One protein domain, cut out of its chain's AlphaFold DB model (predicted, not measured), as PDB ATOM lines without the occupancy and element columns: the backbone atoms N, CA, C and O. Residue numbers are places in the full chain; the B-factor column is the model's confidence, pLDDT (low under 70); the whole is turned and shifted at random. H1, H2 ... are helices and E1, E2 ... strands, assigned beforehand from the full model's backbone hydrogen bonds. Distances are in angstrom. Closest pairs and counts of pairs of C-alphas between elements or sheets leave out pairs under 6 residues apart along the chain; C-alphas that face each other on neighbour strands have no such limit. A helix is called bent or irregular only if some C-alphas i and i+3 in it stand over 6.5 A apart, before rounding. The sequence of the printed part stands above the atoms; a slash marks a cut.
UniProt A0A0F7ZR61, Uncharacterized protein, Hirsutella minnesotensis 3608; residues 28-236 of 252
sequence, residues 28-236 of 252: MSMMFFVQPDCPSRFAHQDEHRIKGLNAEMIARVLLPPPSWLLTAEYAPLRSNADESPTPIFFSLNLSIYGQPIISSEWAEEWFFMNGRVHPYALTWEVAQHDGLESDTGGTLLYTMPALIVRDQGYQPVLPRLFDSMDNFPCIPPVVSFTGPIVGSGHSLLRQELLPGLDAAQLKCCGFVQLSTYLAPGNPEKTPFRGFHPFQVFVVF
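AT A GLANCE: This is residues 28 to 236 of the 252 residues of an uncharacterized protein of Hirsutella minnesotensis 3608 (UniProt A0A0F7ZR61). What shape does the domain have? A strongly twisted sheet curls into a small, incompletely closed barrel of E1, E4, E5, E3 and E2, with a smaller sheet of E8, E9 and E10 beside it. The bent E4 and E5 hairpin runs out as an arm, and short H3 and H4 sit near one end of the smaller sheet. What is it made of? Under half of the 209 printed residues are in named elements, mostly strand, in the order E1 E2 H1 H2 E3 E4 E5 E6 E7 E8 H3 H4 E9 E10; the seven-strand sheet is branched and mixed, and E8, E9, E10 is antiparallel in that order. The whole is only just compact, close to loose, with a radius of gyration of the C-alphas of 20.0 A and spans of 60 by 49 by 36 A.

HOW THE PARTS SIT: What is beside E1? E1, residues 28 to 34, has E4, residues 111 to 127, on one side and E7, residues 174 to 176, on the other side, both antiparallel; N 30 and O 115 are 2.8 A apart, N 29 and O 176 2.9 A. Its closest C-alphas to E2, residues 55 to 62, are those of Val 34 and Val 61, 6.3 A apart. How does this sheet continue? E3, residues 87 to 94, is antiparallel to E2, with N 59 and O 90 at 2.9 A, and parallel to E5, residues 139 to 149, with N 91 and O 145 at 2.8 A. E4, which bends by 100 degrees at residue 114, forms a hairpin with E5, with N 116 and O 148 at 2.9 A; E6, residues 154 to 156, is antiparallel to E4, with N 112 and O 155 at 2.9 A. What forms the smaller sheet? E9, residues 205 to 212, is antiparallel to E8, residues 181 to 184, with N 182 and O 207 at 2.9 A, and forms a hairpin with E10, residues 228 to 235, with N 208 and O 232 at 2.9 A. Where are the helices? H1, residues 67 to 70, and H2, residues 72 to 77, touch only at the corner, and only just, with Leu 69 and Ala 75 their closest C-alphas at 7.3 A. H3, residues 185 to 188, is on the smaller sheet, over none of its strands, and touches H4, residues 199 to 203, which only grazes that sheet; their closest C-alphas, of His 186 and Leu 202, are 4.9 A apart. H4 has its O i to N i+4 pair within hydrogen-bond range, H1 and H3 are too short for one, and irregular H2, with C-alphas 73 and 76 7.8 A apart, has 0 of 2, but 2 of 3 O i to N i+3 pairs.

IN THESE COORDINATES: Where does the printed part begin? C-alpha 28 is at (169.120, 115.688, 82.078), and E1 measures 18.0 A. Which strands are longer? E4 measures 29.1 A, E5 26.0 A, E10 23.0 A and E2 22.4 A; E10 ends with C-alpha 235 at (162.824, 101.229, 83.896).

THE WHOLE: How far does it reach? The two C-alphas farthest apart, of Leu 132 and Ala 199, are 62.2 A apart, and the printed part has no cut. Which links are long? Those from E1 to E2, E3 to E4, E4 to E5, E6 to E7 and E9 to E10. Where is confidence low? The mean pLDDT of the printed part is 76.6, with 57 residues under 70, among them 128 to 138 and 159 to 171.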
ATOM      1  N   MET A  28     168.506 116.944  82.480       89.56
ATOM      2  CA  MET A  28     169.120 115.688  82.078       89.56
ATOM      3  C   MET A  28     170.502 115.982  81.496       89.56
ATOM      4  O   MET A  28     170.614 116.742  80.536       89.56
ATOM      5  N   SER A  29     171.550 115.393  82.063       90.25
ATOM      6  CA  SER A  29     172.910 115.457  81.521       90.25
ATOM      7  C   SER A  29     173.317 114.115  80.935       90.25
ATOM      8  O   SER A  29     172.898 113.073  81.432       90.25
ATOM      9  N   MET A  30     174.170 114.134  79.921       90.94
ATOM     10  CA  MET A  30     174.669 112.939  79.256       90.94
ATOM     11  C   MET A  30     176.179 113.034  79.098       90.94
ATOM     12  O   MET A  30     176.690 114.043  78.615       90.94
ATOM     13  N   MET A  31     176.866 111.967  79.497       91.19
ATOM     14  CA  MET A  31     178.285 111.737  79.254       91.19
ATOM     15  C   MET A  31     178.432 110.654  78.196       91.19
ATOM     16  O   MET A  31     177.819 109.592  78.314       91.19
ATOM     17  N   PHE A  32     179.215 110.916  77.162       89.00
ATOM     18  CA  PHE A  32     179.328 110.025  76.016       89.00
ATOM     19  C   PHE A  32     180.646 110.238  75.282       89.00
ATOM     20  O   PHE A  32     181.284 111.283  75.394       89.00
ATOM     21  N   PHE A  33     181.042 109.220  74.530       87.75
ATOM     22  CA  PHE A  33     182.119 109.326  73.560       87.75
ATOM     23  C   PHE A  33     181.514 109.525  72.176       87.75
ATOM     24  O   PHE A  33     180.503 108.902  71.842       87.75
ATOM     25  N   VAL A  34     182.120 110.402  71.389       87.12
ATOM     26  CA  VAL A  34     181.634 110.758  70.061       87.12
ATOM     27  C   VAL A  34     182.793 111.123  69.152       87.12
ATOM     28  O   VAL A  34     183.778 111.699  69.606       87.12
ATOM     29  N   GLN A  35     182.636 110.811  67.874       86.56
ATOM     30  CA  GLN A  35     183.445 111.328  66.782       86.56
ATOM     31  C   GLN A  35     182.538 112.300  66.009       86.56
ATOM     32  O   GLN A  35     181.681 111.851  65.242       86.56
ATOM     33  N   PRO A  36     182.551 113.599  66.348       84.81
ATOM     34  CA  PRO A  36     181.620 114.550  65.767       84.81
ATOM     35  C   PRO A  36     182.161 115.144  64.463       84.81
ATOM     36  O   PRO A  36     183.355 115.070  64.175       84.81
ATOM     37  N   ASP A  37     181.287 115.819  63.719       86.31
ATOM     38  CA  ASP A  37     181.723 116.672  62.615       86.31
ATOM     39  C   ASP A  37     182.499 117.902  63.130       86.31
ATOM     40  O   ASP A  37     182.384 118.307  64.291       86.31
ATOM     41  N   CYS A  38     183.272 118.544  62.248       89.69
ATOM     42  CA  CYS A  38     183.975 119.786  62.578       89.69
ATOM     43  C   CYS A  38     182.976 120.901  62.970       89.69
ATOM     44  O   CYS A  38     181.987 121.102  62.257       89.69
ATOM     45  N   PRO A  39     183.208 121.656  64.067       91.69
ATOM     46  CA  PRO A  39     182.293 122.713  64.482       91.69
ATOM     47  C   PRO A  39     182.219 123.843  63.464       91.69
ATOM     48  O   PRO A  39     183.238 124.372  63.023       91.69
ATOM     49  N   SER A  40     181.000 124.300  63.195       90.69
ATOM     50  CA  SER A  40     180.750 125.550  62.491       90.69
ATOM     51  C   SER A  40     180.514 126.673  63.496       90.69
ATOM     52  O   SER A  40     179.702 126.543  64.415       90.69
ATOM     53  N   ARG A  41     181.243 127.782  63.347       91.38
ATOM     54  CA  ARG A  41     181.084 128.977  64.184       91.38
ATOM     55  C   ARG A  41     180.041 129.907  63.575       91.38
ATOM     56  O   ARG A  41     180.113 130.208  62.388       91.38
ATOM     57  N   PHE A  42     179.146 130.423  64.410       88.81
ATOM     58  CA  PHE A  42     178.228 131.494  64.024       88.81
ATOM     59  C   PHE A  42     178.992 132.806  63.817       88.81
ATOM     60  O   PHE A  42     179.885 133.138  64.606       88.81
ATOM     61  N   ALA A  43     178.657 133.556  62.767       85.69
ATOM     62  CA  ALA A  43     179.324 134.817  62.456       85.69
ATOM     63  C   ALA A  43     178.912 135.916  63.445       85.69
ATOM     64  O   ALA A  43     179.734 136.755  63.837       85.69
ATOM     65  N   HIS A  44     177.651 135.882  63.883       83.62
ATOM     66  CA  HIS A  44     177.053 136.913  64.723       83.62
ATOM     67  C   HIS A  44     176.275 136.336  65.918       83.62
ATOM     68  O   HIS A  44     175.882 135.171  65.941       83.62
ATOM     69  N   GLN A  45     176.080 137.149  66.966       82.38
ATOM     70  CA  GLN A  45     175.441 136.695  68.214       82.38
ATOM     71  C   GLN A  45     173.945 136.399  68.067       82.38
ATOM     72  O   GLN A  45     173.392 135.624  68.847       82.38
ATOM     73  N   ASP A  46     173.287 137.051  67.121       79.81
ATOM     74  CA  ASP A  46     171.887 136.857  66.744       79.81
ATOM     75  C   ASP A  46     171.665 135.572  65.936       79.81
ATOM     76  O   ASP A  46     170.559 135.042  65.939       79.81
ATOM     77  N   GLU A  47     172.721 135.004  65.350       79.75
ATOM     78  CA  GLU A  47     172.692 133.682  64.710       79.75
ATOM     79  C   GLU A  47     172.820 132.528  65.721       79.75
ATOM     80  O   GLU A  47     172.638 131.359  65.368       79.75
ATOM     81  N   HIS A  48     173.129 132.823  66.991       84.50
ATOM     82  CA  HIS A  48     173.251 131.806  68.031       84.50
ATOM     83  C   HIS A  48     171.911 131.087  68.252       84.50
ATOM     84  O   HIS A  48     170.998 131.615  68.890       84.50
ATOM     85  N   ARG A  49     171.835 129.818  67.831       80.25
ATOM     86  CA  ARG A  49     170.662 128.942  68.037       80.25
ATOM     87  C   ARG A  49     170.280 128.838  69.511       80.25
ATOM     88  O   ARG A  49     169.103 128.874  69.881       80.25
ATOM     89  N   ILE A  50     171.294 128.777  70.369       82.06
ATOM     90  CA  ILE A  50     171.160 128.864  71.817       82.06
ATOM     91  C   ILE A  50     172.031 130.017  72.301       82.06
ATOM     92  O   ILE A  50     173.244 130.036  72.097       82.06
ATOM     93  N   LYS A  51     171.407 130.974  72.991       80.75
ATOM     94  CA  LYS A  51     172.077 132.195  73.435       80.75
ATOM     95  C   LYS A  51     173.339 131.887  74.245       80.75
ATOM     96  O   LYS A  51     173.286 131.227  75.282       80.75
ATOM     97  N   GLY A  52     174.454 132.446  73.786       82.12
ATOM     98  CA  GLY A  52     175.763 132.306  74.419       82.12
ATOM     99  C   GLY A  52     176.579 131.113  73.923       82.12
ATOM    100  O   GLY A  52     177.721 130.997  74.348       82.12
ATOM    101  N   LEU A  53     176.061 130.282  73.017       88.12
ATOM    102  CA  LEU A  53     176.799 129.191  72.378       88.12
ATOM    103  C   LEU A  53     177.112 129.596  70.933       88.12
ATOM    104  O   LEU A  53     176.200 129.805  70.137       88.12
ATOM    105  N   ASN A  54     178.397 129.773  70.627       90.44
ATOM    106  CA  ASN A  54     178.874 130.387  69.385       90.44
ATOM    107  C   ASN A  54     179.306 129.377  68.312       90.44
ATOM    108  O   ASN A  54     179.781 129.790  67.255       90.44
ATOM    109  N   ALA A  55     179.177 128.079  68.571       91.56
ATOM    110  CA  ALA A  55     179.459 127.044  67.587       91.56
ATOM    111  C   ALA A  55     178.443 125.904  67.664       91.56
ATOM    112  O   ALA A  55     177.867 125.636  68.723       91.56
ATOM    113  N   GLU A  56     178.255 125.215  66.544       91.50
ATOM    114  CA  GLU A  56     177.406 124.036  66.446       91.50
ATOM    115  C   GLU A  56     178.035 122.960  65.549       91.50
ATOM    116  O   GLU A  56     178.774 123.263  64.614       91.50
ATOM    117  N   MET A  57     177.743 121.697  65.848       91.19
ATOM    118  CA  MET A  57     178.054 120.531  65.019       91.19
ATOM    119  C   MET A  57     176.973 119.465  65.188       91.19
ATOM    120  O   MET A  57     176.217 119.475  66.167       91.19
ATOM    121  N   ILE A  58     176.940 118.507  64.268       89.88
ATOM    122  CA  ILE A  58     176.116 117.311  64.404       89.88
ATOM    123  C   ILE A  58     176.978 116.190  64.981       89.88
ATOM    124  O   ILE A  58     178.113 115.962  64.570       89.88
ATOM    125  N   ALA A  59     176.426 115.496  65.970       88.56
ATOM    126  CA  ALA A  59     177.040 114.332  66.581       88.56
ATOM    127  C   ALA A  59     176.178 113.102  66.373       88.56
ATOM    128  O   ALA A  59     175.004 113.086  66.751       88.56
ATOM    129  N   ARG A  60     176.798 112.040  65.865       87.62
ATOM    130  CA  ARG A  60     176.217 110.702  65.847       87.62
ATOM    131  C   ARG A  60     176.567 109.983  67.148       87.62
ATOM    132  O   ARG A  60     177.735 109.735  67.426       87.62
ATOM    133  N   VAL A  61     175.558 109.602  67.924       84.56
ATOM    134  CA  VAL A  61     175.735 108.873  69.185       84.56
ATOM    135  C   VAL A  61     175.082 107.501  69.088       84.56
ATOM    136  O   VAL A  61     173.899 107.380  68.767       84.56
ATOM    137  N   LEU A  62     175.857 106.456  69.376       80.69
ATOM    138  CA  LEU A  62     175.361 105.085  69.447       80.69
ATOM    139  C   LEU A  62     174.763 104.813  70.830       80.69
ATOM    140  O   LEU A  62     175.379 105.111  71.853       80.69
ATOM    141  N   LEU A  63     173.567 104.222  70.856       79.12
ATOM    142  CA  LEU A  63     172.869 103.830  72.081       79.12
ATOM    143  C   LEU A  63     172.687 102.310  72.112       79.12
ATOM    144  O   LEU A  63     171.604 101.815  71.794       79.12
ATOM    145  N   PRO A  64     173.736 101.542  72.457       77.06
ATOM    146  CA  PRO A  64     173.592 100.102  72.573       77.06
ATOM    147  C   PRO A  64     172.594  99.763  73.692       77.06
ATOM    148  O   PRO A  64     172.635 100.382  74.763       77.06
ATOM    149  N   PRO A  65     171.694  98.786  73.476       76.31
ATOM    150  CA  PRO A  65     170.768  98.358  74.511       76.31
ATOM    151  C   PRO A  65     171.554  97.799  75.707       76.31
ATOM    152  O   PRO A  65     172.525  97.059  75.520       76.31
ATOM    153  N   PRO A  66     171.157  98.117  76.950       76.62
ATOM    154  CA  PRO A  66     171.841  97.581  78.113       76.62
ATOM    155  C   PRO A  66     171.642  96.062  78.194       76.62
ATOM    156  O   PRO A  66     170.575  95.546  77.865       76.62
ATOM    157  N   SER A  67     172.652  95.333  78.675       78.94
ATOM    158  CA  SER A  67     172.663  93.859  78.670       78.94
ATOM    159  C   SER A  67     171.469  93.225  79.389       78.94
ATOM    160  O   SER A  67     170.965  92.195  78.949       78.94
ATOM    161  N   TRP A  68     170.966  93.855  80.454       79.62
ATOM    162  CA  TRP A  68     169.777  93.381  81.160       79.62
ATOM    163  C   TRP A  68     168.527  93.407  80.271       79.62
ATOM    164  O   TRP A  68     167.710  92.498  80.370       79.62
ATOM    165  N   LEU A  69     168.404  94.379  79.358       79.25
ATOM    166  CA  LEU A  69     167.271  94.498  78.432       79.25
ATOM    167  C   LEU A  69     167.282  93.382  77.375       79.25
ATOM    168  O   LEU A  69     166.250  93.082  76.786       79.25
ATOM    169  N   LEU A  70     168.431  92.736  77.153       80.00
ATOM    170  CA  LEU A  70     168.574  91.626  76.205       80.00
ATOM    171  C   LEU A  70     168.038  90.290  76.740       80.00
ATOM    172  O   LEU A  70     167.893  89.338  75.970       80.00
ATOM    173  N   THR A  71     167.737  90.206  78.036       82.12
ATOM    174  CA  THR A  71     167.178  89.000  78.654       82.12
ATOM    175  C   THR A  71     165.729  88.760  78.215       82.12
ATOM    176  O   THR A  71     165.005  89.686  77.843       82.12
ATOM    177  N   ALA A  72     165.284  87.499  78.251       79.56
ATOM    178  CA  ALA A  72     163.949  87.112  77.783       79.56
ATOM    179  C   ALA A  72     162.811  87.822  78.539       79.56
ATOM    180  O   ALA A  72     161.772  88.103  77.947       79.56
ATOM    181  N   GLU A  73     163.023  88.159  79.817       75.88
ATOM    182  CA  GLU A  73     162.042  88.857  80.655       75.88
ATOM    183  C   GLU A  73     161.673  90.248  80.116       75.88
ATOM    184  O   GLU A  73     160.517  90.644  80.226       75.88
ATOM    185  N   TYR A  74     162.590  90.965  79.455       76.69
ATOM    186  CA  TYR A  74     162.294  92.270  78.842       76.69
ATOM    187  C   TYR A  74     162.123  92.206  77.325       76.69
ATOM    188  O   TYR A  74     162.113  93.249  76.669       76.69
ATOM    189  N   ALA A  75     161.945  91.013  76.747       76.56
ATOM    190  CA  ALA A  75     161.694  90.874  75.317       76.56
ATOM    191  C   ALA A  75     160.578  91.801  74.786       76.56
ATOM    192  O   ALA A  75     160.785  92.364  73.713       76.56
ATOM    193  N   PRO A  76     159.472  92.053  75.520       74.88
ATOM    194  CA  PRO A  76     158.412  92.945  75.049       74.88
ATOM    195  C   PRO A  76     158.771  94.438  75.007       74.88
ATOM    196  O   PRO A  76     158.035  95.216  74.408       74.88
ATOM    197  N   LEU A  77     159.869  94.851  75.650       71.69
ATOM    198  CA  LEU A  77     160.365  96.231  75.611       71.69
ATOM    199  C   LEU A  77     161.299  96.503  74.429       71.69
ATOM    200  O   LEU A  77     161.654  97.656  74.188       71.69
ATOM    201  N   ARG A  78     161.737  95.462  73.717       71.44
ATOM    202  CA  ARG A  78     162.651  95.601  72.585       71.44
ATOM    203  C   ARG A  78     161.857  95.823  71.301       71.44
ATOM    204  O   ARG A  78     160.941  95.058  71.002       71.44
ATOM    205  N   SER A  79     162.247  96.823  70.511       63.84
ATOM    206  CA  SER A  79     162.010  96.782  69.064       63.84
ATOM    207  C   SER A  79     162.811  95.613  68.466       63.84
ATOM    208  O   SER A  79     163.761  95.156  69.099       63.84
ATOM    209  N   ASN A  80     162.385  95.071  67.317       57.81
ATOM    210  CA  ASN A  80     162.900  93.828  66.712       57.81
ATOM    211  C   ASN A  80     164.400  93.558  66.969       57.81
ATOM    212  O   ASN A  80     165.253  94.397  66.703       57.81
ATOM    213  N   ALA A  81     164.705  92.360  67.476       55.12
ATOM    214  CA  ALA A  81     165.991  91.997  68.082       55.12
ATOM    215  C   ALA A  81     167.201  91.903  67.121       55.12
ATOM    216  O   ALA A  81     168.308  91.667  67.600       55.12
ATOM    217  N   ASP A  82     166.999  92.093  65.814       55.94
ATOM    218  CA  ASP A  82     168.026  91.935  64.771       55.94
ATOM    219  C   ASP A  82     168.609  93.266  64.257       55.94
ATOM    220  O   ASP A  82     169.461  93.270  63.369       55.94
ATOM    221  N   GLU A  83     168.176  94.412  64.790       59.12
ATOM    222  CA  GLU A  83     168.680  95.709  64.338       59.12
ATOM    223  C   GLU A  83     169.956  96.109  65.091       59.12
ATOM    224  O   GLU A  83     170.034  96.082  66.323       59.12
ATOM    225  N   SER A  84     170.979  96.500  64.326       62.47
ATOM    226  CA  SER A  84     172.156  97.192  64.850       62.47
ATOM    227  C   SER A  84     171.724  98.406  65.688       62.47
ATOM    228  O   SER A  84     170.668  98.988  65.422       62.47
ATOM    229  N   PRO A  85     172.501  98.808  66.715       67.38
ATOM    230  CA  PRO A  85     172.106  99.910  67.586       67.38
ATOM    231  C   PRO A  85     171.808 101.157  66.752       67.38
ATOM    232  O   PRO A  85     172.690 101.682  66.068       67.38
ATOM    233  N   THR A  86     170.555 101.616  66.799       71.06
ATOM    234  CA  THR A  86     170.120 102.767  66.014       71.06
ATOM    235  C   THR A  86     170.865 104.007  66.511       71.06
ATOM    236  O   THR A  86     170.755 104.354  67.691       71.06
ATOM    237  N   PRO A  87     171.653 104.679  65.654       80.69
ATOM    238  CA  PRO A  87     172.294 105.920  66.046       80.69
ATOM    239  C   PRO A  87     171.242 107.008  66.274       80.69
ATOM    240  O   PRO A  87     170.262 107.104  65.537       80.69
ATOM    241  N   ILE A  88     171.487 107.871  67.257       84.75
ATOM    242  CA  ILE A  88     170.760 109.131  67.421       84.75
ATOM    243  C   ILE A  88     171.685 110.276  67.030       84.75
ATOM    244  O   ILE A  88     172.858 110.296  67.405       84.75
ATOM    245  N   PHE A  89     171.147 111.239  66.289       89.06
ATOM    246  CA  PHE A  89     171.849 112.466  65.937       89.06
ATOM    247  C   PHE A  89     171.463 113.592  66.896       89.06
ATOM    248  O   PHE A  89     170.280 113.821  67.157       89.06
ATOM    249  N   PHE A  90     172.470 114.291  67.413       90.56
ATOM    250  CA  PHE A  90     172.311 115.465  68.264       90.56
ATOM    251  C   PHE A  90     172.901 116.705  67.592       90.56
ATOM    252  O   PHE A  90     173.993 116.653  67.034       90.56
ATOM    253  N   SER A  91     172.211 117.839  67.717       90.88
ATOM    254  CA  SER A  91     172.785 119.176  67.530       90.88
ATOM    255  C   SER A  91     173.589 119.517  68.782       90.88
ATOM    256  O   SER A  91     173.016 119.802  69.842       90.88
ATOM    257  N   LEU A  92     174.916 119.444  68.686       92.19
ATOM    258  CA  LEU A  92     175.815 119.856  69.758       92.19
ATOM    259  C   LEU A  92     176.032 121.357  69.667       92.19
ATOM    260  O   LEU A  92     176.636 121.843  68.718       92.19
ATOM    261  N   ASN A  93     175.565 122.091  70.670       90.44
ATOM    262  CA  ASN A  93     175.779 123.530  70.757       90.44
ATOM    263  C   ASN A  93     176.892 123.795  71.771       90.44
ATOM    264  O   ASN A  93     176.785 123.376  72.930       90.44
ATOM    265  N   LEU A  94     177.947 124.478  71.330       91.00
ATOM    266  CA  LEU A  94     179.209 124.627  72.049       91.00
ATOM    267  C   LEU A  94     179.520 126.091  72.368       91.00
ATOM    268  O   LEU A  94     179.166 127.011  71.627       91.00
ATOM    269  N   SER A  95     180.242 126.290  73.467       88.44
ATOM    270  CA  SER A  95     180.911 127.548  73.798       88.44
ATOM    271  C   SER A  95     182.405 127.403  73.490       88.44
ATOM    272  O   SER A  95     183.120 126.695  74.189       88.44
ATOM    273  N   ILE A  96     182.859 128.022  72.398       86.88
ATOM    274  CA  ILE A  96     184.240 127.989  71.884       86.88
ATOM    275  C   ILE A  96     184.672 129.431  71.583       86.88
ATOM    276  O   ILE A  96     184.942 129.816  70.439       86.88
ATOM    277  N   TYR A  97     184.658 130.294  72.599       85.81
ATOM    278  CA  TYR A  97     185.114 131.679  72.453       85.81
ATOM    279  C   TYR A  97     186.637 131.765  72.528       85.81
ATOM    280  O   TYR A  97     187.266 131.147  73.380       85.81
ATOM    281  N   GLY A  98     187.238 132.558  71.637       82.75
ATOM    282  CA  GLY A  98     188.677 132.848  71.666       82.75
ATOM    283  C   GLY A  98     189.603 131.677  71.312       82.75
ATOM    284  O   GLY A  98     190.815 131.863  71.311       82.75
ATOM    285  N   GLN A  99     189.067 130.499  70.981       85.00
ATOM    286  CA  GLN A  99     189.843 129.346  70.514       85.00
ATOM    287  C   GLN A  99     189.732 129.219  68.986       85.00
ATOM    288  O   GLN A  99     188.654 129.471  68.444       85.00
ATOM    289  N   PRO A 100     190.798 128.869  68.251       86.62
ATOM    290  CA  PRO A 100     190.680 128.539  66.832       86.62
ATOM    291  C   PRO A 100     189.917 127.217  66.646       86.62
ATOM    292  O   PRO A 100     189.975 126.338  67.499       86.62
ATOM    293  N   ILE A 101     189.202 127.080  65.526       89.00
ATOM    294  CA  ILE A 101     188.659 125.791  65.080       89.00
ATOM    295  C   ILE A 101     189.587 125.297  63.975       89.00
ATOM    296  O   ILE A 101     189.656 125.907  62.909       89.00
ATOM    297  N   ILE A 102     190.334 124.234  64.254       89.81
ATOM    298  CA  ILE A 102     191.283 123.630  63.317       89.81
ATOM    299  C   ILE A 102     190.688 122.296  62.880       89.81
ATOM    300  O   ILE A 102     190.664 121.368  63.674       89.81
ATOM    301  N   SER A 103     190.205 122.175  61.638       87.81
ATOM    302  CA  SER A 103     189.459 120.977  61.206       87.81
ATOM    303  C   SER A 103     190.176 119.655  61.477       87.81
ATOM    304  O   SER A 103     189.512 118.691  61.826       87.81
ATOM    305  N   SER A 104     191.506 119.600  61.370       86.38
ATOM    306  CA  SER A 104     192.283 118.382  61.647       86.38
ATOM    307  C   SER A 104     192.329 117.976  63.123       86.38
ATOM    308  O   SER A 104     192.738 116.867  63.416       86.38
ATOM    309  N   GLU A 105     191.970 118.865  64.051       87.25
ATOM    310  CA  GLU A 105     191.870 118.552  65.485       87.25
ATOM    311  C   GLU A 105     190.482 118.023  65.871       87.25
ATOM    312  O   GLU A 105     190.280 117.614  67.010       87.25
ATOM    313  N   TRP A 106     189.520 118.069  64.943       87.62
ATOM    314  CA  TRP A 106     188.132 117.660  65.166       87.62
ATOM    315  C   TRP A 106     187.720 116.496  64.271       87.62
ATOM    316  O   TRP A 106     187.085 115.558  64.739       87.62
ATOM    317  N   ALA A 107     188.058 116.569  62.983       82.38
ATOM    318  CA  ALA A 107     187.676 115.578  61.993       82.38
ATOM    319  C   ALA A 107     188.324 114.233  62.306       82.38
ATOM    320  O   ALA A 107     189.530 114.159  62.516       82.38
ATOM    321  N   GLU A 108     187.506 113.185  62.307       78.81
ATOM    322  CA  GLU A 108     187.900 111.816  62.639       78.81
ATOM    323  C   GLU A 108     188.470 111.619  64.061       78.81
ATOM    324  O   GLU A 108     188.840 110.504  64.425       78.81
ATOM    325  N   GLU A 109     188.466 112.651  64.907       84.88
ATOM    326  CA  GLU A 109     188.987 112.576  66.267       84.88
ATOM    327  C   GLU A 109     187.896 112.200  67.273       84.88
ATOM    328  O   GLU A 109     186.729 112.595  67.172       84.88
ATOM    329  N   TRP A 110     188.286 111.433  68.289       86.38
ATOM    330  CA  TRP A 110     187.380 111.030  69.356       86.38
ATOM    331  C   TRP A 110     187.357 112.057  70.477       86.38
ATOM    332  O   TRP A 110     188.389 112.495  70.980       86.38
ATOM    333  N   PHE A 111     186.157 112.360  70.958       88.69
ATOM    334  CA  PHE A 111     185.936 113.242  72.090       88.69
ATOM    335  C   PHE A 111     185.146 112.530  73.174       88.69
ATOM    336  O   PHE A 111     184.166 111.834  72.913       88.69
ATOM    337  N   PHE A 112     185.548 112.765  74.417       89.88
ATOM    338  CA  PHE A 112     184.673 112.574  75.559       89.88
ATOM    339  C   PHE A 112     183.906 113.872  75.777       89.88
ATOM    340  O   PHE A 112     184.517 114.929  75.954       89.88
ATOM    341  N   MET A 113     182.578 113.801  75.764       92.25
ATOM    342  CA  MET A 113     181.709 114.954  75.959       92.25
ATOM    343  C   MET A 113     180.744 114.742  77.118       92.25
ATOM    344  O   MET A 113     180.225 113.650  77.348       92.25
ATOM    345  N   ASN A 114     180.480 115.827  77.836       92.06
ATOM    346  CA  ASN A 114     179.465 115.940  78.862       92.06
ATOM    347  C   ASN A 114     178.633 117.193  78.589       92.06
ATOM    348  O   ASN A 114     179.156 118.309  78.531       92.06
ATOM    349  N   GLY A 115     177.323 117.017  78.462       90.44
ATOM    350  CA  GLY A 115     176.431 118.141  78.235       90.44
ATOM    351  C   GLY A 115     175.009 117.911  78.706       90.44
ATOM    352  O   GLY A 115     174.629 116.830  79.152       90.44
ATOM    353  N   ARG A 116     174.218 118.980  78.637       90.06
ATOM    354  CA  ARG A 116     172.804 118.991  79.028       90.06
ATOM    355  C   ARG A 116     171.952 118.634  77.821       90.06
ATOM    356  O   ARG A 116     172.012 119.324  76.805       90.06
ATOM    357  N   VAL A 117     171.155 117.583  77.939       88.12
ATOM    358  CA  VAL A 117     170.280 117.094  76.876       88.12
ATOM    359  C   VAL A 117     168.936 117.802  76.950       88.12
ATOM    360  O   VAL A 117     168.296 117.856  78.004       88.12
ATOM    361  N   HIS A 118     168.481 118.324  75.815       84.75
ATOM    362  CA  HIS A 118     167.130 118.843  75.701       84.75
ATOM    363  C   HIS A 118     166.128 117.688  75.530       84.75
ATOM    364  O   HIS A 118     166.321 116.837  74.664       84.75
ATOM    365  N   PRO A 119     165.026 117.656  76.300       75.88
ATOM    366  CA  PRO A 119     164.053 116.561  76.248       75.88
ATOM    367  C   PRO A 119     163.198 116.523  74.979       75.88
ATOM    368  O   PRO A 119     162.499 115.543  74.737       75.88
ATOM    369  N   TYR A 120     163.206 117.596  74.192       77.38
ATOM    370  CA  TYR A 120     162.462 117.688  72.940       77.38
ATOM    371  C   TYR A 120     163.424 117.943  71.785       77.38
ATOM    372  O   TYR A 120     164.417 118.654  71.952       77.38
ATOM    373  N   ALA A 121     163.105 117.426  70.602       82.19
ATOM    374  CA  ALA A 121     163.766 117.898  69.396       82.19
ATOM    375  C   ALA A 121     163.458 119.393  69.222       82.19
ATOM    376  O   ALA A 121     162.307 119.816  69.358       82.19
ATOM    377  N   LEU A 122     164.502 120.187  69.006       81.25
ATOM    378  CA  LEU A 122     164.386 121.619  68.770       81.25
ATOM    379  C   LEU A 122     164.360 121.863  67.266       81.25
ATOM    380  O   LEU A 122     165.092 121.211  66.523       81.25
ATOM    381  N   THR A 123     163.493 122.777  66.841       82.75
ATOM    382  CA  THR A 123     163.394 123.219  65.450       82.75
ATOM    383  C   THR A 123     164.146 124.529  65.295       82.75
ATOM    384  O   THR A 123     163.916 125.466  66.062       82.75
ATOM    385  N   TRP A 124     165.017 124.586  64.298       79.19
ATOM    386  CA  TRP A 124     165.856 125.736  64.005       79.19
ATOM    387  C   TRP A 124     165.559 126.247  62.606       79.19
ATOM    388  O   TRP A 124     165.355 125.457  61.684       79.19
ATOM    389  N   GLU A 125     165.560 127.567  62.469       77.12
ATOM    390  CA  GLU A 125     165.437 128.251  61.190       77.12
ATOM    391  C   GLU A 125     166.847 128.554  60.681       77.12
ATOM    392  O   GLU A 125     167.654 129.152  61.395       77.12
ATOM    393  N   VAL A 126     167.173 128.094  59.477       74.75
ATOM    394  CA  VAL A 126     168.485 128.277  58.856       74.75
ATOM    395  C   VAL A 126     168.285 128.953  57.514       74.75
ATOM    396  O   VAL A 126     167.489 128.498  56.696       74.75
ATOM    397  N   ALA A 127     169.007 130.042  57.274       70.50
ATOM    398  CA  ALA A 127     169.057 130.645  55.952       70.50
ATOM    399  C   ALA A 127     169.788 129.693  54.994       70.50
ATOM    400  O   ALA A 127     170.915 129.270  55.272       70.50
ATOM    401  N   GLN A 128     169.139 129.330  53.891       61.84
ATOM    402  CA  GLN A 128     169.729 128.478  52.869       61.84
ATOM    403  C   GLN A 128     170.836 129.258  52.152       61.84
ATOM    404  O   GLN A 128     170.558 130.206  51.426       61.84
ATOM    405  N   HIS A 129     172.086 128.859  52.377       57.66
ATOM    406  CA  HIS A 129     173.258 129.383  51.680       57.66
ATOM    407  C   HIS A 129     173.839 128.269  50.804       57.66
ATOM    408  O   HIS A 129     174.953 127.805  51.039       57.66
ATOM    409  N   ASP A 130     173.065 127.779  49.836       48.81
ATOM    410  CA  ASP A 130     173.632 126.906  48.806       48.81
ATOM    411  C   ASP A 130     174.324 127.777  47.747       48.81
ATOM    412  O   ASP A 130     173.900 128.903  47.490       48.81
ATOM    413  N   GLY A 131     175.444 127.281  47.204       55.97
ATOM    414  CA  GLY A 131     176.386 128.029  46.360       55.97
ATOM    415  C   GLY A 131     175.789 128.694  45.111       55.97
ATOM    416  O   GLY A 131     174.603 128.578  44.839       55.97
ATOM    417  N   LEU A 132     176.670 129.368  44.353       47.38
ATOM    418  CA  LEU A 132     176.484 130.411  43.315       47.38
ATOM    419  C   LEU A 132     175.233 130.446  42.392       47.38
ATOM    420  O   LEU A 132     175.121 131.408  41.636       47.38
ATOM    421  N   GLU A 133     174.310 129.484  42.401       46.00
ATOM    422  CA  GLU A 133     173.203 129.381  41.438       46.00
ATOM    423  C   GLU A 133     171.772 129.317  42.009       46.00
ATOM    424  O   GLU A 133     170.831 129.253  41.221       46.00
ATOM    425  N   SER A 134     171.523 129.419  43.322       51.22
ATOM    426  CA  SER A 134     170.126 129.533  43.795       51.22
ATOM    427  C   SER A 134     169.949 130.364  45.062       51.22
ATOM    428  O   SER A 134     169.547 129.859  46.111       51.22
ATOM    429  N   ASP A 135     170.192 131.667  44.948       52.53
ATOM    430  CA  ASP A 135     169.940 132.641  46.013       52.53
ATOM    431  C   ASP A 135     168.438 132.973  46.103       52.53
ATOM    432  O   ASP A 135     167.973 134.065  45.777       52.53
ATOM    433  N   THR A 136     167.632 131.974  46.466       53.53
ATOM    434  CA  THR A 136     166.171 132.131  46.576       53.53
ATOM    435  C   THR A 136     165.743 132.669  47.948       53.53
ATOM    436  O   THR A 136     164.548 132.738  48.225       53.53
ATOM    437  N   GLY A 137     166.688 133.042  48.825       57.25
ATOM    438  CA  GLY A 137     166.399 133.592  50.158       57.25
ATOM    439  C   GLY A 137     165.541 132.678  51.043       57.25
ATOM    440  O   GLY A 137     164.831 133.155  51.927       57.25
ATOM    441  N   GLY A 138     165.548 131.368  50.775       65.88
ATOM    442  CA  GLY A 138     164.707 130.394  51.460       65.88
ATOM    443  C   GLY A 138     165.187 130.126  52.885       65.88
ATOM    444  O   GLY A 138     166.381 129.976  53.141       65.88
ATOM    445  N   THR A 139     164.251 130.034  53.827       70.56
ATOM    446  CA  THR A 139     164.530 129.552  55.184       70.56
ATOM    447  C   THR A 139     164.244 128.055  55.258       70.56
ATOM    448  O   THR A 139     163.122 127.616  55.005       70.56
ATOM    449  N   LEU A 140     165.250 127.264  55.622       79.88
ATOM    450  CA  LEU A 140     165.124 125.842  55.918       79.88
ATOM    451  C   LEU A 140     164.792 125.658  57.403       79.88
ATOM    452  O   LEU A 140     165.462 126.217  58.270       79.88
ATOM    453  N   LEU A 141     163.794 124.829  57.705       81.19
ATOM    454  CA  LEU A 141     163.532 124.361  59.064       81.19
ATOM    455  C   LEU A 141     164.105 122.958  59.235       81.19
ATOM    456  O   LEU A 141     163.715 122.049  58.502       81.19
ATOM    457  N   TYR A 142     164.963 122.749  60.231       82.56
ATOM    458  CA  TYR A 142     165.381 121.399  60.617       82.56
ATOM    459  C   TYR A 142     165.102 121.154  62.100       82.56
ATOM    460  O   TYR A 142     165.205 122.059  62.926       82.56
ATOM    461  N   THR A 143     164.687 119.931  62.434       84.88
ATOM    462  CA  THR A 143     164.296 119.536  63.794       84.88
ATOM    463  C   THR A 143     165.179 118.398  64.278       84.88
ATOM    464  O   THR A 143     165.182 117.331  63.673       84.88
ATOM    465  N   MET A 144     165.920 118.614  65.367       85.88
ATOM    466  CA  MET A 144     166.872 117.633  65.896       85.88
ATOM    467  C   MET A 144     166.971 117.724  67.429       85.88
ATOM    468  O   MET A 144     166.840 118.820  67.983       85.88
ATOM    469  N   PRO A 145     167.190 116.607  68.151       87.94
ATOM    470  CA  PRO A 145     167.577 116.644  69.559       87.94
ATOM    471  C   PRO A 145     168.784 117.557  69.777       87.94
ATOM    472  O   PRO A 145     169.726 117.540  68.992       87.94
ATOM    473  N   ALA A 146     168.760 118.354  70.841       88.81
ATOM    474  CA  ALA A 146     169.824 119.309  71.135       88.81
ATOM    475  C   ALA A 146     170.575 118.924  72.409       88.81
ATOM    476  O   ALA A 146     169.970 118.481  73.390       88.81
ATOM    477  N   LEU A 147     171.884 119.143  72.401       90.25
ATOM    478  CA  LEU A 147     172.765 118.897  73.532       90.25
ATOM    479  C   LEU A 147     173.660 120.124  73.732       90.25
ATOM    480  O   LEU A 147     174.392 120.526  72.830       90.25
ATOM    481  N   ILE A 148     173.579 120.747  74.909       89.75
ATOM    482  CA  ILE A 148     174.457 121.865  75.262       89.75
ATOM    483  C   ILE A 148     175.741 121.318  75.868       89.75
ATOM    484  O   ILE A 148     175.713 120.780  76.979       89.75
ATOM    485  N   VAL A 149     176.861 121.578  75.208       88.19
ATOM    486  CA  VAL A 149     178.201 121.336  75.736       88.19
ATOM    487  C   VAL A 149     178.801 122.686  76.129       88.19
ATOM    488  O   VAL A 149     179.034 123.551  75.289       88.19
ATOM    489  N   ARG A 150     178.993 122.915  77.431       83.75
ATOM    490  CA  ARG A 150     179.612 124.156  77.935       83.75
ATOM    491  C   ARG A 150     181.135 124.035  77.971       83.75
ATOM    492  O   ARG A 150     181.671 122.962  77.710       83.75
ATOM    493  N   ASP A 151     181.811 125.128  78.317       74.88
ATOM    494  CA  ASP A 151     183.266 125.160  78.484       74.88
ATOM    495  C   ASP A 151     183.738 123.998  79.378       74.88
ATOM    496  O   ASP A 151     183.116 123.707  80.401       74.88
ATOM    497  N   GLN A 152     184.824 123.325  78.978       76.38
ATOM    498  CA  GLN A 152     185.360 122.107  79.621       76.38
ATOM    499  C   GLN A 152     184.452 120.864  79.542       76.38
ATOM    500  O   GLN A 152     184.808 119.808  80.062       76.38
ATOM    501  N   GLY A 153     183.302 120.961  78.873       84.00
ATOM    502  CA  GLY A 153     182.383 119.850  78.631       84.00
ATOM    503  C   GLY A 153     182.827 118.911  77.512       84.00
ATOM    504  O   GLY A 153     182.111 117.964  77.217       84.00
ATOM    505  N   TYR A 154     183.976 119.150  76.885       89.06
ATOM    506  CA  TYR A 154     184.567 118.253  75.901       89.06
ATOM    507  C   TYR A 154     186.069 118.124  76.142       89.06
ATOM    508  O   TYR A 154     186.735 119.081  76.541       89.06
ATOM    509  N   GLN A 155     186.595 116.924  75.919       89.19
ATOM    510  CA  GLN A 155     188.017 116.615  76.009       89.19
ATOM    511  C   GLN A 155     188.398 115.698  74.845       89.19
ATOM    512  O   GLN A 155     187.723 114.681  74.653       89.19
ATOM    513  N   PRO A 156     189.456 116.024  74.077       87.19
ATOM    514  CA  PRO A 156     189.954 115.121  73.054       87.19
ATOM    515  C   PRO A 156     190.474 113.848  73.724       87.19
ATOM    516  O   PRO A 156     191.175 113.883  74.741       87.19
ATOM    517  N   VAL A 157     190.112 112.708  73.158       84.94
ATOM    518  CA  VAL A 157     190.617 111.405  73.564       84.94
ATOM    519  C   VAL A 157     191.835 111.137  72.705       84.94
ATOM    520  O   VAL A 157     191.708 110.920  71.508       84.94
ATOM    521  N   LEU A 158     193.020 111.142  73.322       72.50
ATOM    522  CA  LEU A 158     194.250 110.821  72.603       72.50
ATOM    523  C   LEU A 158     194.087 109.481  71.865       72.50
ATOM    524  O   LEU A 158     193.695 108.500  72.517       72.50
ATOM    525  N   PRO A 159     194.413 109.417  70.559       59.06
ATOM    526  CA  PRO A 159     194.287 108.203  69.769       59.06
ATOM    527  C   PRO A 159     195.241 107.141  70.316       59.06
ATOM    528  O   PRO A 159     196.426 107.077  70.000       59.06
ATOM    529  N   ARG A 160     194.731 106.286  71.200       55.97
ATOM    530  CA  ARG A 160     195.387 105.042  71.589       55.97
ATOM    531  C   ARG A 160     194.841 103.960  70.681       55.97
ATOM    532  O   ARG A 160     193.854 103.354  71.061       55.97
ATOM    533  N   LEU A 161     195.459 103.759  69.510       49.78
ATOM    534  CA  LEU A 161     195.222 102.625  68.594       49.78
ATOM    535  C   LEU A 161     193.762 102.118  68.626       49.78
ATOM    536  O   LEU A 161     193.492 100.946  68.874       49.78
ATOM    537  N   PHE A 162     192.813 103.039  68.439       52.12
ATOM    538  CA  PHE A 162     191.392 102.711  68.305       52.12
ATOM    539  C   PHE A 162     191.056 102.288  66.862       52.12
ATOM    540  O   PHE A 162     189.957 101.798  66.621       52.12
ATOM    541  N   ASP A 163     192.040 102.370  65.952       46.31
ATOM    542  CA  ASP A 163     192.010 101.948  64.539       46.31
ATOM    543  C   ASP A 163     191.588 100.488  64.303       46.31
ATOM    544  O   ASP A 163     191.339 100.102  63.166       46.31
ATOM    545  N   SER A 164     191.524  99.646  65.342       46.03
ATOM    546  CA  SER A 164     191.188  98.222  65.202       46.03
ATOM    547  C   SER A 164     189.800  97.832  65.716       46.03
ATOM    548  O   SER A 164     189.528  96.637  65.839       46.03
ATOM    549  N   MET A 165     188.950  98.783  66.107       48.34
ATOM    550  CA  MET A 165     187.650  98.477  66.710       48.34
ATOM    551  C   MET A 165     186.525  99.121  65.902       48.34
ATOM    552  O   MET A 165     186.137 100.250  66.184       48.34
ATOM    553  N   ASP A 166     185.923  98.351  64.988       51.44
ATOM    554  CA  ASP A 166     184.740  98.739  64.191       51.44
ATOM    555  C   ASP A 166     183.546  99.242  65.041       51.44
ATOM    556  O   ASP A 166     182.597  99.819  64.518       51.44
ATOM    557  N   ASN A 167     183.585  99.013  66.362       51.28
ATOM    558  CA  ASN A 167     182.528  99.308  67.329       51.28
ATOM    559  C   ASN A 167     182.986 100.173  68.524       51.28
ATOM    560  O   ASN A 167     182.309 100.193  69.556       51.28
ATOM    561  N   PHE A 168     184.129 100.868  68.449       56.38
ATOM    562  CA  PHE A 168     184.471 101.841  69.493       56.38
ATOM    563  C   PHE A 168     183.547 103.070  69.390       56.38
ATOM    564  O   PHE A 168     183.312 103.559  68.289       56.38
ATOM    565  N   PRO A 169     182.988 103.551  70.514       59.84
ATOM    566  CA  PRO A 169     183.148 103.087  71.883       59.84
ATOM    567  C   PRO A 169     182.034 102.096  72.246       59.84
ATOM    568  O   PRO A 169     180.858 102.450  72.286       59.84
ATOM    569  N   CYS A 170     182.399 100.882  72.666       57.41
ATOM    570  CA  CYS A 170     181.457  99.926  73.268       57.41
ATOM    571  C   CYS A 170     180.908 100.395  74.637       57.41
ATOM    572  O   CYS A 170     180.250  99.623  75.335       57.41
ATOM    573  N   ILE A 171     181.228 101.621  75.068       69.81
ATOM    574  CA  ILE A 171     180.792 102.196  76.338       69.81
ATOM    575  C   ILE A 171     179.475 102.938  76.080       69.81
ATOM    576  O   ILE A 171     179.490 103.950  75.375       69.81
ATOM    577  N   PRO A 172     178.342 102.474  76.641       75.19
ATOM    578  CA  PRO A 172     177.075 103.171  76.487       75.19
ATOM    579  C   PRO A 172     177.171 104.570  77.104       75.19
ATOM    580  O   PRO A 172     177.783 104.730  78.168       75.19
ATOM    581  N   PRO A 173     176.525 105.577  76.501       85.75
ATOM    582  CA  PRO A 173     176.356 106.860  77.152       85.75
ATOM    583  C   PRO A 173     175.728 106.736  78.537       85.75
ATOM    584  O   PRO A 173     174.802 105.954  78.758       85.75
ATOM    585  N   VAL A 174     176.205 107.561  79.465       87.56
ATOM    586  CA  VAL A 174     175.674 107.641  80.822       87.56
ATOM    587  C   VAL A 174     174.793 108.870  80.922       87.56
ATOM    588  O   VAL A 174     175.266 109.998  80.789       87.56
ATOM    589  N   VAL A 175     173.507 108.647  81.177       88.31
ATOM    590  CA  VAL A 175     172.535 109.713  81.415       88.31
ATOM    591  C   VAL A 175     172.318 109.871  82.918       88.31
ATOM    592  O   VAL A 175     172.032 108.900  83.616       88.31
ATOM    593  N   SER A 176     172.419 111.106  83.402       89.19
ATOM    594  CA  SER A 176     172.223 111.475  84.803       89.19
ATOM    595  C   SER A 176     171.125 112.527  84.920       89.19
ATOM    596  O   SER A 176     171.086 113.497  84.166       89.19
ATOM    597  N   PHE A 177     170.231 112.343  85.883       89.19
ATOM    598  CA  PHE A 177     169.167 113.285  86.226       89.19
ATOM    599  C   PHE A 177     168.723 113.044  87.668       89.19
ATOM    600  O   PHE A 177     168.997 111.998  88.260       89.19
ATOM    601  N   THR A 178     168.035 114.007  88.269       87.38
ATOM    602  CA  THR A 178     167.491 113.870  89.623       87.38
ATOM    603  C   THR A 178     166.174 114.614  89.719       87.38
ATOM    604  O   THR A 178     166.099 115.791  89.393       87.38
ATOM    605  N   GLY A 179     165.130 113.956  90.208       85.12
ATOM    606  CA  GLY A 179     163.822 114.582  90.343       85.12
ATOM    607  C   GLY A 179     162.852 113.740  91.159       85.12
ATOM    608  O   GLY A 179     163.152 112.584  91.474       85.12
ATOM    609  N   PRO A 180     161.696 114.309  91.536       83.62
ATOM    610  CA  PRO A 180     160.669 113.552  92.225       83.62
ATOM    611  C   PRO A 180     160.044 112.511  91.286       83.62
ATOM    612  O   PRO A 180     159.839 112.758  90.094       83.62
ATOM    613  N   ILE A 181     159.718 111.348  91.847       79.94
ATOM    614  CA  ILE A 181     158.963 110.303  91.151       79.94
ATOM    615  C   ILE A 181     157.483 110.684  91.200       79.94
ATOM    616  O   ILE A 181     156.927 110.872  92.280       79.94
ATOM    617  N   VAL A 182     156.850 110.790  90.033       75.69
ATOM    618  CA  VAL A 182     155.443 111.206  89.893       75.69
ATOM    619  C   VAL A 182     154.479 110.054  90.215       75.69
ATOM    620  O   VAL A 182     153.356 110.286  90.649       75.69
ATOM    621  N   GLY A 183     154.918 108.805  90.040       68.25
ATOM    622  CA  GLY A 183     154.144 107.596  90.338       68.25
ATOM    623  C   GLY A 183     154.800 106.336  89.769       68.25
ATOM    624  O   GLY A 183     155.793 106.430  89.041       68.25
ATOM    625  N   SER A 184     154.256 105.155  90.091       69.38
ATOM    626  CA  SER A 184     154.698 103.899  89.466       69.38
ATOM    627  C   SER A 184     154.154 103.763  88.051       69.38
ATOM    628  O   SER A 184     153.091 104.293  87.716       69.38
ATOM    629  N   GLY A 185     154.840 102.961  87.238       69.69
ATOM    630  CA  GLY A 185     154.325 102.532  85.947       69.69
ATOM    631  C   GLY A 185     152.973 101.836  86.080       69.69
ATOM    632  O   GLY A 185     152.082 102.102  85.287       69.69
ATOM    633  N   HIS A 186     152.766 101.054  87.143       67.06
ATOM    634  CA  HIS A 186     151.479 100.412  87.428       67.06
ATOM    635  C   HIS A 186     150.293 101.392  87.504       67.06
ATOM    636  O   HIS A 186     149.191 101.035  87.101       67.06
ATOM    637  N   SER A 187     150.476 102.600  88.050       67.75
ATOM    638  CA  SER A 187     149.389 103.584  88.171       67.75
ATOM    639  C   SER A 187     149.314 104.563  86.999       67.75
ATOM    640  O   SER A 187     148.253 105.126  86.754       67.75
ATOM    641  N   LEU A 188     150.438 104.817  86.321       70.19
ATOM    642  CA  LEU A 188     150.553 105.883  85.320       70.19
ATOM    643  C   LEU A 188     150.536 105.384  83.869       70.19
ATOM    644  O   LEU A 188     150.187 106.150  82.974       70.19
ATOM    645  N   LEU A 189     150.906 104.127  83.614       69.06
ATOM    646  CA  LEU A 189     150.891 103.558  82.269       69.06
ATOM    647  C   LEU A 189     149.515 102.967  81.963       69.06
ATOM    648  O   LEU A 189     148.953 102.209  82.753       69.06
ATOM    649  N   ARG A 190     148.985 103.269  80.774       64.12
ATOM    650  CA  ARG A 190     147.814 102.558  80.251       64.12
ATOM    651  C   ARG A 190     148.255 101.146  79.873       64.12
ATOM    652  O   ARG A 190     149.050 100.997  78.950       64.12
ATOM    653  N   GLN A 191     147.736 100.134  80.568       58.91
ATOM    654  CA  GLN A 191     148.071  98.719  80.332       58.91
ATOM    655  C   GLN A 191     147.884  98.301  78.862       58.91
ATOM    656  O   GLN A 191     148.654  97.497  78.348       58.91
ATOM    657  N   GLU A 192     146.926  98.914  78.163       58.59
ATOM    658  CA  GLU A 192     146.644  98.691  76.738       58.59
ATOM    659  C   GLU A 192     147.810  99.058  75.801       58.59
ATOM    660  O   GLU A 192     147.910  98.504  74.712       58.59
ATOM    661  N   LEU A 193     148.696  99.977  76.206       56.47
ATOM    662  CA  LEU A 193     149.815 100.451  75.380       56.47
ATOM    663  C   LEU A 193     151.100  99.630  75.566       56.47
ATOM    664  O   LEU A 193     152.019  99.760  74.763       56.47
ATOM    665  N   LEU A 194     151.184  98.808  76.619       61.94
ATOM    666  CA  LEU A 194     152.363  98.000  76.959       61.94
ATOM    667  C   LEU A 194     151.936  96.631  77.531       61.94
ATOM    668  O   LEU A 194     152.261  96.317  78.678       61.94
ATOM    669  N   PRO A 195     151.220  95.791  76.755       60.47
ATOM    670  CA  PRO A 195     150.655  94.528  77.245       60.47
ATOM    671  C   PRO A 195     151.712  93.495  77.670       60.47
ATOM    672  O   PRO A 195     151.378  92.481  78.274       60.47
ATOM    673  N   GLY A 196     152.984  93.733  77.345       64.06
ATOM    674  CA  GLY A 196     154.083  92.819  77.629       64.06
ATOM    675  C   GLY A 196     154.799  93.032  78.963       64.06
ATOM    676  O   GLY A 196     155.732  92.290  79.242       64.06
ATOM    677  N   LEU A 197     154.411  94.024  79.770       69.75
ATOM    678  CA  LEU A 197     155.022  94.238  81.084       69.75
ATOM    679  C   LEU A 197     154.226  93.562  82.198       69.75
ATOM    680  O   LEU A 197     153.042  93.846  82.387       69.75
ATOM    681  N   ASP A 198     154.890  92.715  82.980       74.69
ATOM    682  CA  ASP A 198     154.279  92.080  84.145       74.69
ATOM    683  C   ASP A 198     154.164  93.032  85.357       74.69
ATOM    684  O   ASP A 198     154.671  94.160  85.388       74.69
ATOM    685  N   ALA A 199     153.482  92.574  86.411       76.38
ATOM    686  CA  ALA A 199     153.254  93.371  87.615       76.38
ATOM    687  C   ALA A 199     154.540  93.719  88.393       76.38
ATOM    688  O   ALA A 199     154.549  94.706  89.135       76.38
ATOM    689  N   ALA A 200     155.607  92.924  88.277       77.06
ATOM    690  CA  ALA A 200     156.894  93.209  88.907       77.06
ATOM    691  C   ALA A 200     157.654  94.283  88.114       77.06
ATOM    692  O   ALA A 200     158.156  95.239  88.706       77.06
ATOM    693  N   GLN A 201     157.643  94.198  86.785       75.56
ATOM    694  CA  GLN A 201     158.229  95.183  85.878       75.56
ATOM    695  C   GLN A 201     157.527  96.540  85.989       75.56
ATOM    696  O   GLN A 201     158.194  97.565  86.116       75.56
ATOM    697  N   LEU A 202     156.191  96.560  86.062       76.19
ATOM    698  CA  LEU A 202     155.405  97.789  86.247       76.19
ATOM    699  C   LEU A 202     155.666  98.493  87.589       76.19
ATOM    700  O   LEU A 202     155.449  99.701  87.712       76.19
ATOM    701  N   LYS A 203     156.123  97.755  88.609       76.62
ATOM    702  CA  LYS A 203     156.580  98.324  89.890       76.62
ATOM    703  C   LYS A 203     158.007  98.862  89.814       76.62
ATOM    704  O   LYS A 203     158.349  99.753  90.588       76.62
ATOM    705  N   CYS A 204     158.815  98.327  88.903       77.12
ATOM    706  CA  CYS A 204     160.200  98.730  88.677       77.12
ATOM    707  C   CYS A 204     160.332  99.841  87.627       77.12
ATOM    708  O   CYS A 204     161.447 100.204  87.273       77.12
ATOM    709  N   CYS A 205     159.232 100.410  87.133       78.25
ATOM    710  CA  CYS A 205     159.261 101.564  86.244       78.25
ATOM    711  C   CYS A 205     158.415 102.723  86.778       78.25
ATOM    712  O   CYS A 205     157.578 102.558  87.671       78.25
ATOM    713  N   GLY A 206     158.653 103.921  86.255       78.88
ATOM    714  CA  GLY A 206     157.950 105.124  86.684       78.88
ATOM    715  C   GLY A 206     158.376 106.360  85.912       78.88
ATOM    716  O   GLY A 206     159.225 106.300  85.024       78.88
ATOM    717  N   PHE A 207     157.774 107.490  86.266       83.50
ATOM    718  CA  PHE A 207     158.095 108.782  85.670       83.50
ATOM    719  C   PHE A 207     158.836 109.657  86.671       83.50
ATOM    720  O   PHE A 207     158.383 109.833  87.805       83.50
ATOM    721  N   VAL A 208     159.955 110.228  86.237       84.69
ATOM    722  CA  VAL A 208     160.711 111.228  86.993       84.69
ATOM    723  C   VAL A 208     160.422 112.598  86.400       84.69
ATOM    724  O   VAL A 208     160.589 112.806  85.197       84.69
ATOM    725  N   GLN A 209     159.967 113.526  87.239       85.50
ATOM    726  CA  GLN A 209     159.742 114.912  86.842       85.50
ATOM    727  C   GLN A 209     161.084 115.641  86.790       85.50
ATOM    728  O   GLN A 209     161.802 115.672  87.788       85.50
ATOM    729  N   LEU A 210     161.394 116.229  85.639       86.06
ATOM    730  CA  LEU A 210     162.594 117.018  85.383       86.06
ATOM    731  C   LEU A 210     162.219 118.404  84.859       86.06
ATOM    732  O   LEU A 210     161.053 118.687  84.551       86.06
ATOM    733  N   SER A 211     163.221 119.271  84.738       83.62
ATOM    734  CA  SER A 211     163.036 120.618  84.213       83.62
ATOM    735  C   SER A 211     164.181 121.051  83.302       83.62
ATOM    736  O   SER A 211     165.317 120.621  83.464       83.62
ATOM    737  N   THR A 212     163.885 121.887  82.308       80.25
ATOM    738  CA  THR A 212     164.900 122.473  81.423       80.25
ATOM    739  C   THR A 212     164.759 123.990  81.348       80.25
ATOM    740  O   THR A 212     163.653 124.520  81.406       80.25
ATOM    741  N   TYR A 213     165.884 124.692  81.228       74.75
ATOM    742  CA  TYR A 213     165.959 126.159  81.115       74.75
ATOM    743  C   TYR A 213     166.294 126.617  79.689       74.75
ATOM    744  O   TYR A 213     166.591 127.785  79.447       74.75
ATOM    745  N   LEU A 214     166.303 125.674  78.750       70.25
ATOM    746  CA  LEU A 214     166.586 125.913  77.347       70.25
ATOM    747  C   LEU A 214     165.414 126.642  76.693       70.25
ATOM    748  O   LEU A 214     164.325 126.089  76.556       70.25
ATOM    749  N   ALA A 215     165.670 127.875  76.265       63.88
ATOM    750  CA  ALA A 215     164.782 128.631  75.400       63.88
ATOM    751  C   ALA A 215     165.422 128.738  74.003       63.88
ATOM    752  O   ALA A 215     166.593 129.121  73.923       63.88
ATOM    753  N   PRO A 216     164.691 128.416  72.918       62.50
ATOM    754  CA  PRO A 216     165.161 128.643  71.553       62.50
ATOM    755  C   PRO A 216     165.527 130.118  71.329       62.50
ATOM    756  O   PRO A 216     164.819 131.009  71.807       62.50
ATOM    757  N   GLY A 217     166.621 130.373  70.610       56.75
ATOM    758  CA  GLY A 217     167.183 131.704  70.368       56.75
ATOM    759  C   GLY A 217     166.433 132.553  69.340       56.75
ATOM    760  O   GLY A 217     167.053 133.052  68.415       56.75
ATOM    761  N   ASN A 218     165.119 132.746  69.476       63.59
ATOM    762  CA  ASN A 218     164.407 133.725  68.645       63.59
ATOM    763  C   ASN A 218     164.513 135.127  69.293       63.59
ATOM    764  O   ASN A 218     163.939 135.315  70.368       63.59
ATOM    765  N   PRO A 219     165.209 136.106  68.683       59.25
ATOM    766  CA  PRO A 219     165.412 137.433  69.273       59.25
ATOM    767  C   PRO A 219     164.118 138.254  69.382       59.25
ATOM    768  O   PRO A 219     163.980 139.053  70.308       59.25
ATOM    769  N   GLU A 220     163.144 138.002  68.504       62.78
ATOM    770  CA  GLU A 220     161.828 138.658  68.496       62.78
ATOM    771  C   GLU A 220     160.895 138.123  69.591       62.78
ATOM    772  O   GLU A 220     159.844 138.700  69.882       62.78
ATOM    773  N   LYS A 221     161.252 136.998  70.221       57.31
ATOM    774  CA  LYS A 221     160.465 136.387  71.290       57.31
ATOM    775  C   LYS A 221     161.251 136.435  72.583       57.31
ATOM    776  O   LYS A 221     162.289 135.802  72.730       57.31
ATOM    777  N   THR A 222     160.704 137.119  73.586       54.88
ATOM    778  CA  THR A 222     161.245 137.010  74.941       54.88
ATOM    779  C   THR A 222     161.235 135.538  75.359       54.88
ATOM    780  O   THR A 222     160.154 134.936  75.348       54.88
ATOM    781  N   PRO A 223     162.389 134.958  75.749       57.88
ATOM    782  CA  PRO A 223     162.435 133.624  76.325       57.88
ATOM    783  C   PRO A 223     161.383 133.498  77.421       57.88
ATOM    784  O   PRO A 223     161.222 134.415  78.236       57.88
ATOM    785  N   PHE A 224     160.662 132.378  77.450       58.09
ATOM    786  CA  PHE A 224     159.749 132.109  78.552       58.09
ATOM    787  C   PHE A 224     160.525 132.207  79.869       58.09
ATOM    788  O   PHE A 224     161.582 131.600  80.036       58.09
ATOM    789  N   ARG A 225     160.022 133.013  80.808       56.56
ATOM    790  CA  ARG A 225     160.628 133.109  82.136       56.56
ATOM    791  C   ARG A 225     160.363 131.810  82.894       56.56
ATOM    792  O   ARG A 225     159.212 131.407  83.027       56.56
ATOM    793  N   GLY A 226     161.415 131.216  83.450       67.12
ATOM    794  CA  GLY A 226     161.320 130.052  84.331       67.12
ATOM    795  C   GLY A 226     161.882 128.775  83.712       67.12
ATOM    796  O   GLY A 226     162.709 128.819  82.808       67.12
ATOM    797  N   PHE A 227     161.462 127.639  84.258       73.88
ATOM    798  CA  PHE A 227     161.852 126.310  83.801       73.88
ATOM    799  C   PHE A 227     160.679 125.619  83.100       73.88
ATOM    800  O   PHE A 227     159.513 125.856  83.421       73.88
ATOM    801  N   HIS A 228     160.991 124.720  82.175       75.94
ATOM    802  CA  HIS A 228     160.024 123.910  81.448       75.94
ATOM    803  C   HIS A 228     159.999 122.493  82.027       75.94
ATOM    804  O   HIS A 228     160.972 121.756  81.846       75.94
ATOM    805  N   PRO A 229     158.927 122.100  82.739       78.06
ATOM    806  CA  PRO A 229     158.809 120.756  83.278       78.06
ATOM    807  C   PRO A 229     158.616 119.729  82.156       78.06
ATOM    808  O   PRO A 229     157.834 119.943  81.229       78.06
ATOM    809  N   PHE A 230     159.288 118.592  82.275       81.06
ATOM    810  CA  PHE A 230     159.088 117.414  81.436       81.06
ATOM    811  C   PHE A 230     159.215 116.146  82.283       81.06
ATOM    812  O   PHE A 230     159.601 116.207  83.450       81.06
ATOM    813  N   GLN A 231     158.852 114.997  81.722       83.25
ATOM    814  CA  GLN A 231     158.912 113.716  82.420       83.25
ATOM    815  C   GLN A 231     159.766 112.738  81.629       83.25
ATOM    816  O   GLN A 231     159.647 112.661  80.406       83.25
ATOM    817  N   VAL A 232     160.607 111.989  82.337       83.44
ATOM    818  CA  VAL A 232     161.379 110.880  81.772       83.44
ATOM    819  C   VAL A 232     160.813 109.584  82.312       83.44
ATOM    820  O   VAL A 232     160.618 109.436  83.519       83.44
ATOM    821  N   PHE A 233     160.539 108.652  81.407       83.06
ATOM    822  CA  PHE A 233     160.179 107.292  81.764       83.06
ATOM    823  C   PHE A 233     161.447 106.498  82.085       83.06
ATOM    824  O   PHE A 233     162.386 106.480  81.292       83.06
ATOM    825  N   VAL A 234     161.473 105.852  83.248       83.12
ATOM    826  CA  VAL A 234     162.606 105.046  83.710       83.12
ATOM    827  C   VAL A 234     162.162 103.619  83.978       83.12
ATOM    828  O   VAL A 234     161.088 103.396  84.537       83.12
ATOM    829  N   VAL A 235     163.004 102.655  83.606       80.81
ATOM    830  CA  VAL A 235     162.824 101.229  83.896       80.81
ATOM    831  C   VAL A 235     164.061 100.740  84.635       80.81
ATOM    832  O   VAL A 235     165.177 100.884  84.140       80.81
ATOM    833  N   PHE A 236     163.862 100.174  85.821       78.25
ATOM    834  CA  PHE A 236     164.910  99.523  86.595       78.25
ATOM    835  C   PHE A 236     164.875  98.010  86.347       78.25
ATOM    836  O   PHE A 236     163.791  97.420  86.361       78.25
TER     837      PHE A 236